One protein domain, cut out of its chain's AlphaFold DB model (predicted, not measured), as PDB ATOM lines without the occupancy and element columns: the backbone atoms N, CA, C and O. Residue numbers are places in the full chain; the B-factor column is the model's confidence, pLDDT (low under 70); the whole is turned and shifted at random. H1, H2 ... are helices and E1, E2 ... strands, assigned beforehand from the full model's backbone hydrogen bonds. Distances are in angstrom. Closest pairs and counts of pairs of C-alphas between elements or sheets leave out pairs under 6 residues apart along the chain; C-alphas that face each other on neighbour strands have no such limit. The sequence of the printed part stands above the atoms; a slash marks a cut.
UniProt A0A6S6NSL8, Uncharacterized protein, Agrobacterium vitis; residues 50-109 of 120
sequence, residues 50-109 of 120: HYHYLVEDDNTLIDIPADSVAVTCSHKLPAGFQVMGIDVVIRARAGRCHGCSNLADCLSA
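AT A GLANCE: This is residues 50 to 109 of the 120 residues of an uncharacterized protein of Agrobacterium vitis (UniProt A0A6S6NSL8). With little regular structure, this is a small three-stranded sheet from which a long loop sticks out at one end, residues 74 to 85 standing free, while the short helix H1 lies off the sheet towards the other end. The printed part has 60 residues, 22 of them in named elements, in the order E1, E2, E3, H1; the sheet, E2 E1 E3, is mixed, as is the class. It is extended, with a radius of gyration of the C-alphas of 16.6 A and spans of 55 by 20 by 18 A.

IN THESE COORDINATES: E1, residues 50 to 55, begins at C-alpha 50 (48.461, -6.405, 3.637) and is 16.3 A long. E2 is residues 60 to 65, 16.5 A. E3 is residues 89 to 92. H1, residues 103 to 108, ends at C-alpha 108 (57.455, -27.626, 3.378).

HOW THE PARTS SIT: E1 and E2 form an antiparallel hairpin, with N 53 and O 62 2.9 A apart. E1 and E3 are parallel, with N 54 and O 90 2.8 A apart. H1 is not on the sheet; its O i to N i+4 pairs are within hydrogen-bond range.

THE WHOLE: The C-alphas of Gly 80 and Ser 101 are farthest apart, 55.0 A. The printed part has no cut. The link E2 to E3 is long, 23 residues. Residues 95 to 109 have pLDDT under 70.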
ATOM      1  N   HIS A  50      47.976  -5.081   3.256       88.44
ATOM      2  CA  HIS A  50      48.461  -6.405   3.637       88.44
ATOM      3  C   HIS A  50      48.636  -6.422   5.165       88.44
ATOM      4  O   HIS A  50      48.539  -5.378   5.821       88.44
ATOM      5  N   TYR A  51      48.841  -7.607   5.726       89.81
ATOM      6  CA  TYR A  51      49.053  -7.814   7.158       89.81
ATOM      7  C   TYR A  51      50.402  -8.486   7.394       89.81
ATOM      8  O   TYR A  51      51.037  -8.939   6.444       89.81
ATOM      9  N   HIS A  52      50.827  -8.593   8.654       90.25
ATOM     10  CA  HIS A  52      52.127  -9.186   8.975       90.25
ATOM     11  C   HIS A  52      52.032 -10.263  10.050       90.25
ATOM     12  O   HIS A  52      51.403 -10.062  11.093       90.25
ATOM     13  N   TYR A  53      52.735 -11.377   9.844       88.81
ATOM     14  CA  TYR A  53      53.152 -12.247  10.942       88.81
ATOM     15  C   TYR A  53      54.430 -11.693  11.561       88.81
ATOM     16  O   TYR A  53      55.395 -11.455  10.844       88.81
ATOM     17  N   LEU A  54      54.466 -11.550  12.884       88.88
ATOM     18  CA  LEU A  54      55.698 -11.333  13.636       88.88
ATOM     19  C   LEU A  54      56.125 -12.654  14.272       88.88
ATOM     20  O   LEU A  54      55.498 -13.109  15.230       88.88
ATOM     21  N   VAL A  55      57.194 -13.254  13.749       87.38
ATOM     22  CA  VAL A  55      57.830 -14.427  14.357       87.38
ATOM     23  C   VAL A  55      58.711 -13.938  15.498       87.38
ATOM     24  O   VAL A  55      59.742 -13.315  15.260       87.38
ATOM     25  N   GLU A  56      58.295 -14.185  16.738       85.19
ATOM     26  CA  GLU A  56      58.966 -13.667  17.941       85.19
ATOM     27  C   GLU A  56      60.389 -14.216  18.114       85.19
ATOM     28  O   GLU A  56      61.262 -13.500  18.595       85.19
ATOM     29  N   ASP A  57      60.624 -15.467  17.704       83.00
ATOM     30  CA  ASP A  57      61.912 -16.147  17.892       83.00
ATOM     31  C   ASP A  57      63.015 -15.521  17.015       83.00
ATOM     32  O   ASP A  57      64.119 -15.262  17.494       83.00
ATOM     33  N   ASP A  58      62.680 -15.186  15.764       80.69
ATOM     34  CA  ASP A  58      63.604 -14.608  14.777       80.69
ATOM     35  C   ASP A  58      63.422 -13.092  14.594       80.69
ATOM     36  O   ASP A  58      64.123 -12.456  13.804       80.69
ATOM     37  N   ASN A  59      62.449 -12.498  15.291       80.56
ATOM     38  CA  ASN A  59      62.027 -11.104  15.155       80.56
ATOM     39  C   ASN A  59      61.879 -10.674  13.679       80.56
ATOM     40  O   ASN A  59      62.388  -9.629  13.262       80.56
ATOM     41  N   THR A  60      61.206 -11.516  12.895       83.38
ATOM     42  CA  THR A  60      61.029 -11.357  11.445       83.38
ATOM     43  C   THR A  60      59.563 -11.094  11.118       83.38
ATOM     44  O   THR A  60      58.677 -11.698  11.728       83.38
ATOM     45  N   LEU A  61      59.321 -10.184  10.166       87.19
ATOM     46  CA  LEU A  61      57.996  -9.938   9.604       87.19
ATOM     47  C   LEU A  61      57.809 -10.742   8.317       87.19
ATOM     48  O   LEU A  61      58.705 -10.779   7.475       87.19
ATOM     49  N   ILE A  62      56.647 -11.372   8.183       86.81
ATOM     50  CA  ILE A  62      56.243 -12.099   6.978       86.81
ATOM     51  C   ILE A  62      54.932 -11.499   6.486       86.81
ATOM     52  O   ILE A  62      53.968 -11.421   7.251       86.81
ATOM     53  N   ASP A  63      54.907 -11.104   5.218       88.81
ATOM     54  CA  ASP A  63      53.734 -10.507   4.589       88.81
ATOM     55  C   ASP A  63      52.618 -11.531   4.402       88.81
ATOM     56  O   ASP A  63      52.828 -12.671   3.979       88.81
ATOM     57  N   ILE A  64      51.402 -11.081   4.688       87.69
ATOM     58  CA  ILE A  64      50.168 -11.833   4.534       87.69
ATOM     59  C   ILE A  64      49.276 -11.069   3.550       87.69
ATOM     60  O   ILE A  64      48.943  -9.906   3.811       87.69
ATOM     61  N   PRO A  65      48.838 -11.702   2.449       85.94
ATOM     62  CA  PRO A  65      47.867 -11.109   1.538       85.94
ATOM     63  C   PRO A  65      46.598 -10.658   2.276       85.94
ATOM     64  O   PRO A  65      46.053 -11.404   3.092       85.94
ATOM     65  N   ALA A  66      46.109  -9.442   2.012       83.75
ATOM     66  CA  ALA A  66      44.959  -8.887   2.736       83.75
ATOM     67  C   ALA A  66      43.662  -9.698   2.560       83.75
ATOM     68  O   ALA A  66      42.817  -9.715   3.449       83.75
ATOM     69  N   ASP A  67      43.508 -10.394   1.436       84.25
ATOM     70  CA  ASP A  67      42.371 -11.271   1.139       84.25
ATOM     71  C   ASP A  67      42.366 -12.568   1.963       84.25
ATOM     72  O   ASP A  67      41.325 -13.211   2.096       84.25
ATOM     73  N   SER A  68      43.500 -12.933   2.563       82.81
ATOM     74  CA  SER A  68      43.621 -14.139   3.388       82.81
ATOM     75  C   SER A  68      43.164 -13.955   4.842       82.81
ATOM     76  O   SER A  68      43.021 -14.941   5.568       82.81
ATOM     77  N   VAL A  69      42.890 -12.719   5.280       81.88
ATOM     78  CA  VAL A  69      42.453 -12.416   6.652       81.88
ATOM     79  C   VAL A  69      41.175 -11.585   6.624       81.88
ATOM     80  O   VAL A  69      41.162 -10.422   6.229       81.88
ATOM     81  N   ALA A  70      40.082 -12.166   7.117       82.38
ATOM     82  CA  ALA A  70      38.828 -11.447   7.290       82.38
ATOM     83  C   ALA A  70      38.861 -10.614   8.580       82.38
ATOM     84  O   ALA A  70      38.787 -11.153   9.687       82.38
ATOM     85  N   VAL A  71      38.933  -9.289   8.442       78.19
ATOM     86  CA  VAL A  71      38.844  -8.359   9.574       78.19
ATOM     87  C   VAL A  71      37.438  -7.778   9.651       78.19
ATOM     88  O   VAL A  71      37.032  -6.977   8.811       78.19
ATOM     89  N   THR A  72      36.685  -8.154  10.682       80.81
ATOM     90  CA  THR A  72      35.343  -7.612  10.931       80.81
ATOM     91  C   THR A  72      35.358  -6.663  12.122       80.81
ATOM     92  O   THR A  72      35.683  -7.074  13.236       80.81
ATOM     93  N   CYS A  73      34.949  -5.410  11.917       73.31
ATOM     94  CA  CYS A  73      34.708  -4.466  13.006       73.31
ATOM     95  C   CYS A  73      33.209  -4.432  13.330       73.31
ATOM     96  O   CYS A  73      32.414  -3.880  12.573       73.31
ATOM     97  N   SER A  74      32.811  -5.050  14.442       74.12
ATOM     98  CA  SER A  74      31.413  -5.070  14.900       74.12
ATOM     99  C   SER A  74      31.044  -3.869  15.779       74.12
ATOM    100  O   SER A  74      29.870  -3.666  16.090       74.12
ATOM    101  N   HIS A  75      32.028  -3.063  16.186       75.81
ATOM    102  CA  HIS A  75      31.813  -1.897  17.033       75.81
ATOM    103  C   HIS A  75      31.510  -0.648  16.207       75.81
ATOM    104  O   HIS A  75      32.215  -0.322  15.252       75.81
ATOM    105  N   LYS A  76      30.472   0.091  16.611       77.50
ATOM    106  CA  LYS A  76      30.219   1.424  16.062       77.50
ATOM    107  C   LYS A  76      31.277   2.383  16.590       77.50
ATOM    108  O   LYS A  76      31.501   2.450  17.798       77.50
ATOM    109  N   LEU A  77      31.892   3.141  15.685       83.56
ATOM    110  CA  LEU A  77      32.737   4.255  16.089       83.56
ATOM    111  C   LEU A  77      31.904   5.275  16.880       83.56
ATOM    112  O   LEU A  77      30.740   5.507  16.530       83.56
ATOM    113  N   PRO A  78      32.477   5.895  17.926       87.44
ATOM    114  CA  PRO A  78      31.840   7.020  18.593       87.44
ATOM    115  C   PRO A  78      31.521   8.142  17.596       87.44
ATOM    116  O   PRO A  78      32.173   8.280  16.556       87.44
ATOM    117  N   ALA A  79      30.514   8.960  17.914       87.44
ATOM    118  CA  ALA A  79      30.115  10.064  17.048       87.44
ATOM    119  C   ALA A  79      31.304  11.005  16.772       87.44
ATOM    120  O   ALA A  79      32.008  11.409  17.695       87.44
ATOM    121  N   GLY A  80      31.517  11.341  15.496       89.62
ATOM    122  CA  GLY A  80      32.588  12.241  15.057       89.62
ATOM    123  C   GLY A  80      33.928  11.577  14.715       89.62
ATOM    124  O   GLY A  80      34.846  12.289  14.321       89.62
ATOM    125  N   PHE A  81      34.059  10.249  14.815       86.94
ATOM    126  CA  PHE A  81      35.286   9.534  14.439       86.94
ATOM    127  C   PHE A  81      35.184   8.881  13.053       86.94
ATOM    128  O   PHE A  81      34.153   8.313  12.694       86.94
ATOM    129  N   GLN A  82      36.288   8.912  12.302       83.38
ATOM    130  CA  GLN A  82      36.463   8.218  11.024       83.38
ATOM    131  C   GLN A  82      37.588   7.185  11.146       83.38
ATOM    132  O   GLN A  82      38.628   7.457  11.746       83.38
ATOM    133  N   VAL A  83      37.391   5.995  10.573       83.00
ATOM    134  CA  VAL A  83      38.458   4.987  10.475       83.00
ATOM    135  C   VAL A  83      39.475   5.455   9.446       83.00
ATOM    136  O   VAL A  83      39.132   5.626   8.279       83.00
ATOM    137  N   MET A  84      40.722   5.630   9.877       78.81
ATOM    138  CA  MET A  84      41.834   5.985   8.989       78.81
ATOM    139  C   MET A  84      42.577   4.758   8.456       78.81
ATOM    140  O   MET A  84      43.167   4.813   7.382       78.81
ATOM    141  N   GLY A  85      42.541   3.645   9.187       78.44
ATOM    142  CA  GLY A  85      43.221   2.412   8.817       78.44
ATOM    143  C   GLY A  85      43.033   1.328   9.869       78.44
ATOM    144  O   GLY A  85      42.572   1.597  10.980       78.44
ATOM    145  N   ILE A  86      43.373   0.100   9.489       80.31
ATOM    146  CA  ILE A  86      43.467  -1.042  10.392       80.31
ATOM    147  C   ILE A  86      44.792  -1.733  10.092       80.31
ATOM    148  O   ILE A  86      45.009  -2.185   8.969       80.31
ATOM    149  N   ASP A  87      45.650  -1.817  11.102       81.31
ATOM    150  CA  ASP A  87      46.902  -2.561  11.048       81.31
ATOM    151  C   ASP A  87      46.745  -3.836  11.878       81.31
ATOM    152  O   ASP A  87      46.397  -3.784  13.061       81.31
ATOM    153  N   VAL A  88      46.973  -4.992  11.251       85.56
ATOM    154  CA  VAL A  88      46.908  -6.297  11.918       85.56
ATOM    155  C   VAL A  88      48.301  -6.904  11.932       85.56
ATOM    156  O   VAL A  88      48.889  -7.157  10.883       85.56
ATOM    157  N   VAL A  89      48.804  -7.161  13.139       87.50
ATOM    158  CA  VAL A  89      50.053  -7.891  13.368       87.50
ATOM    159  C   VAL A  89      49.724  -9.156  14.148       87.50
ATOM    160  O   VAL A  89      49.275  -9.090  15.295       87.50
ATOM    161  N   ILE A  90      49.947 -10.313  13.532       87.94
ATOM    162  CA  ILE A  90      49.723 -11.617  14.153       87.94
ATOM    163  C   ILE A  90      51.048 -12.100  14.736       87.94
ATOM    164  O   ILE A  90      51.995 -12.377  14.005       87.94
ATOM    165  N   ARG A  91      51.138 -12.209  16.062       87.81
ATOM    166  CA  ARG A  91      52.343 -12.731  16.722       87.81
ATOM    167  C   ARG A  91      52.337 -14.249  16.699       87.81
ATOM    168  O   ARG A  91      51.378 -14.870  17.157       87.81
ATOM    169  N   ALA A  92      53.421 -14.830  16.210       85.06
ATOM    170  CA  ALA A  92      53.625 -16.263  16.148       85.06
ATOM    171  C   ALA A  92      54.952 -16.639  16.818       85.06
ATOM    172  O   ALA A  92      55.918 -15.877  16.828       85.06
ATOM    173  N   ARG A  93      54.997 -17.847  17.368       84.00
ATOM    174  CA  ARG A  93      56.233 -18.540  17.741       84.00
ATOM    175  C   ARG A  93      56.302 -19.829  16.955       84.00
ATOM    176  O   ARG A  93      55.251 -20.377  16.611       84.00
ATOM    177  N   ALA A  94      57.508 -20.321  16.700       71.94
ATOM    178  CA  ALA A  94      57.651 -21.632  16.096       71.94
ATOM    179  C   ALA A  94      56.969 -22.668  17.004       71.94
ATOM    180  O   ALA A  94      57.336 -22.865  18.168       71.94
ATOM    181  N   GLY A  95      55.932 -23.322  16.479       63.53
ATOM    182  CA  GLY A  95      55.365 -24.484  17.138       63.53
ATOM    183  C   GLY A  95      56.442 -25.559  17.202       63.53
ATOM    184  O   GLY A  95      57.062 -25.879  16.191       63.53
ATOM    185  N   ARG A  96      56.680 -26.145  18.377       54.94
ATOM    186  CA  ARG A  96      57.436 -27.399  18.433       54.94
ATOM    187  C   ARG A  96      56.589 -28.470  17.748       54.94
ATOM    188  O   ARG A  96      55.685 -29.016  18.375       54.94
ATOM    189  N   CYS A  97      56.861 -28.741  16.474       47.59
ATOM    190  CA  CYS A  97      56.289 -29.874  15.761       47.59
ATOM    191  C   CYS A  97      56.720 -31.152  16.502       47.59
ATOM    192  O   CYS A  97      57.908 -31.474  16.538       47.59
ATOM    193  N   HIS A  98      55.800 -31.878  17.143       43.31
ATOM    194  CA  HIS A  98      56.138 -33.204  17.664       43.31
ATOM    195  C   HIS A  98      56.254 -34.145  16.458       43.31
ATOM    196  O   HIS A  98      55.243 -34.505  15.865       43.31
ATOM    197  N   GLY A  99      57.485 -34.486  16.064       50.97
ATOM    198  CA  GLY A  99      57.758 -35.438  14.979       50.97
ATOM    199  C   GLY A  99      58.430 -34.878  13.720       50.97
ATOM    200  O   GLY A  99      58.708 -35.666  12.825       50.97
ATOM    201  N   CYS A 100      58.742 -33.578  13.642       47.16
ATOM    202  CA  CYS A 100      59.624 -33.053  12.589       47.16
ATOM    203  C   CYS A 100      61.030 -32.823  13.146       47.16
ATOM    204  O   CYS A 100      61.202 -32.237  14.216       47.16
ATOM    205  N   SER A 101      62.033 -33.303  12.419       52.38
ATOM    206  CA  SER A 101      63.450 -33.234  12.787       52.38
ATOM    207  C   SER A 101      64.030 -31.816  12.710       52.38
ATOM    208  O   SER A 101      65.019 -31.536  13.386       52.38
ATOM    209  N   ASN A 102      63.440 -30.917  11.914       49.19
ATOM    210  CA  ASN A 102      63.874 -29.523  11.780       49.19
ATOM    211  C   ASN A 102      62.727 -28.585  11.314       49.19
ATOM    212  O   ASN A 102      61.639 -29.034  10.959       49.19
ATOM    213  N   LEU A 103      62.978 -27.266  11.327       47.81
ATOM    214  CA  LEU A 103      62.016 -26.211  10.955       47.81
ATOM    215  C   LEU A 103      61.695 -26.169   9.442       47.81
ATOM    216  O   LEU A 103      60.599 -25.760   9.064       47.81
ATOM    217  N   ALA A 104      62.618 -26.617   8.581       52.59
ATOM    218  CA  ALA A 104      62.413 -26.677   7.130       52.59
ATOM    219  C   ALA A 104      61.402 -27.772   6.734       52.59
ATOM    220  O   ALA A 104      60.614 -27.589   5.802       52.59
ATOM    221  N   ASP A 105      61.356 -28.867   7.496       51.72
ATOM    222  CA  ASP A 105      60.373 -29.943   7.337       51.72
ATOM    223  C   ASP A 105      58.944 -29.442   7.650       51.72
ATOM    224  O   ASP A 105      58.000 -29.780   6.941       51.72
ATOM    225  N   CYS A 106      58.767 -28.565   8.651       49.56
ATOM    226  CA  CYS A 106      57.443 -28.015   8.992       49.56
ATOM    227  C   CYS A 106      56.945 -26.956   7.986       49.56
ATOM    228  O   CYS A 106      55.739 -26.821   7.798       49.56
ATOM    229  N   LEU A 107      57.850 -26.205   7.344       50.91
ATOM    230  CA  LEU A 107      57.509 -25.160   6.361       50.91
ATOM    231  C   LEU A 107      57.226 -25.715   4.953       50.91
ATOM    232  O   LEU A 107      56.589 -25.040   4.149       50.91
ATOM    233  N   SER A 108      57.691 -26.931   4.653       49.19
ATOM    234  CA  SER A 108      57.455 -27.626   3.378       49.19
ATOM    235  C   SER A 108      56.215 -28.531   3.387       49.19
ATOM    236  O   SER A 108      55.784 -29.000   2.331       49.19
ATOM    237  N   ALA A 109      55.604 -28.751   4.556       47.62
ATOM    238  CA  ALA A 109      54.354 -29.486   4.682       47.62
ATOM    239  C   ALA A 109      53.192 -28.632   4.149       47.62
ATOM    240  O   ALA A 109      52.686 -27.734   4.820       47.62
TER     241      ALA A 109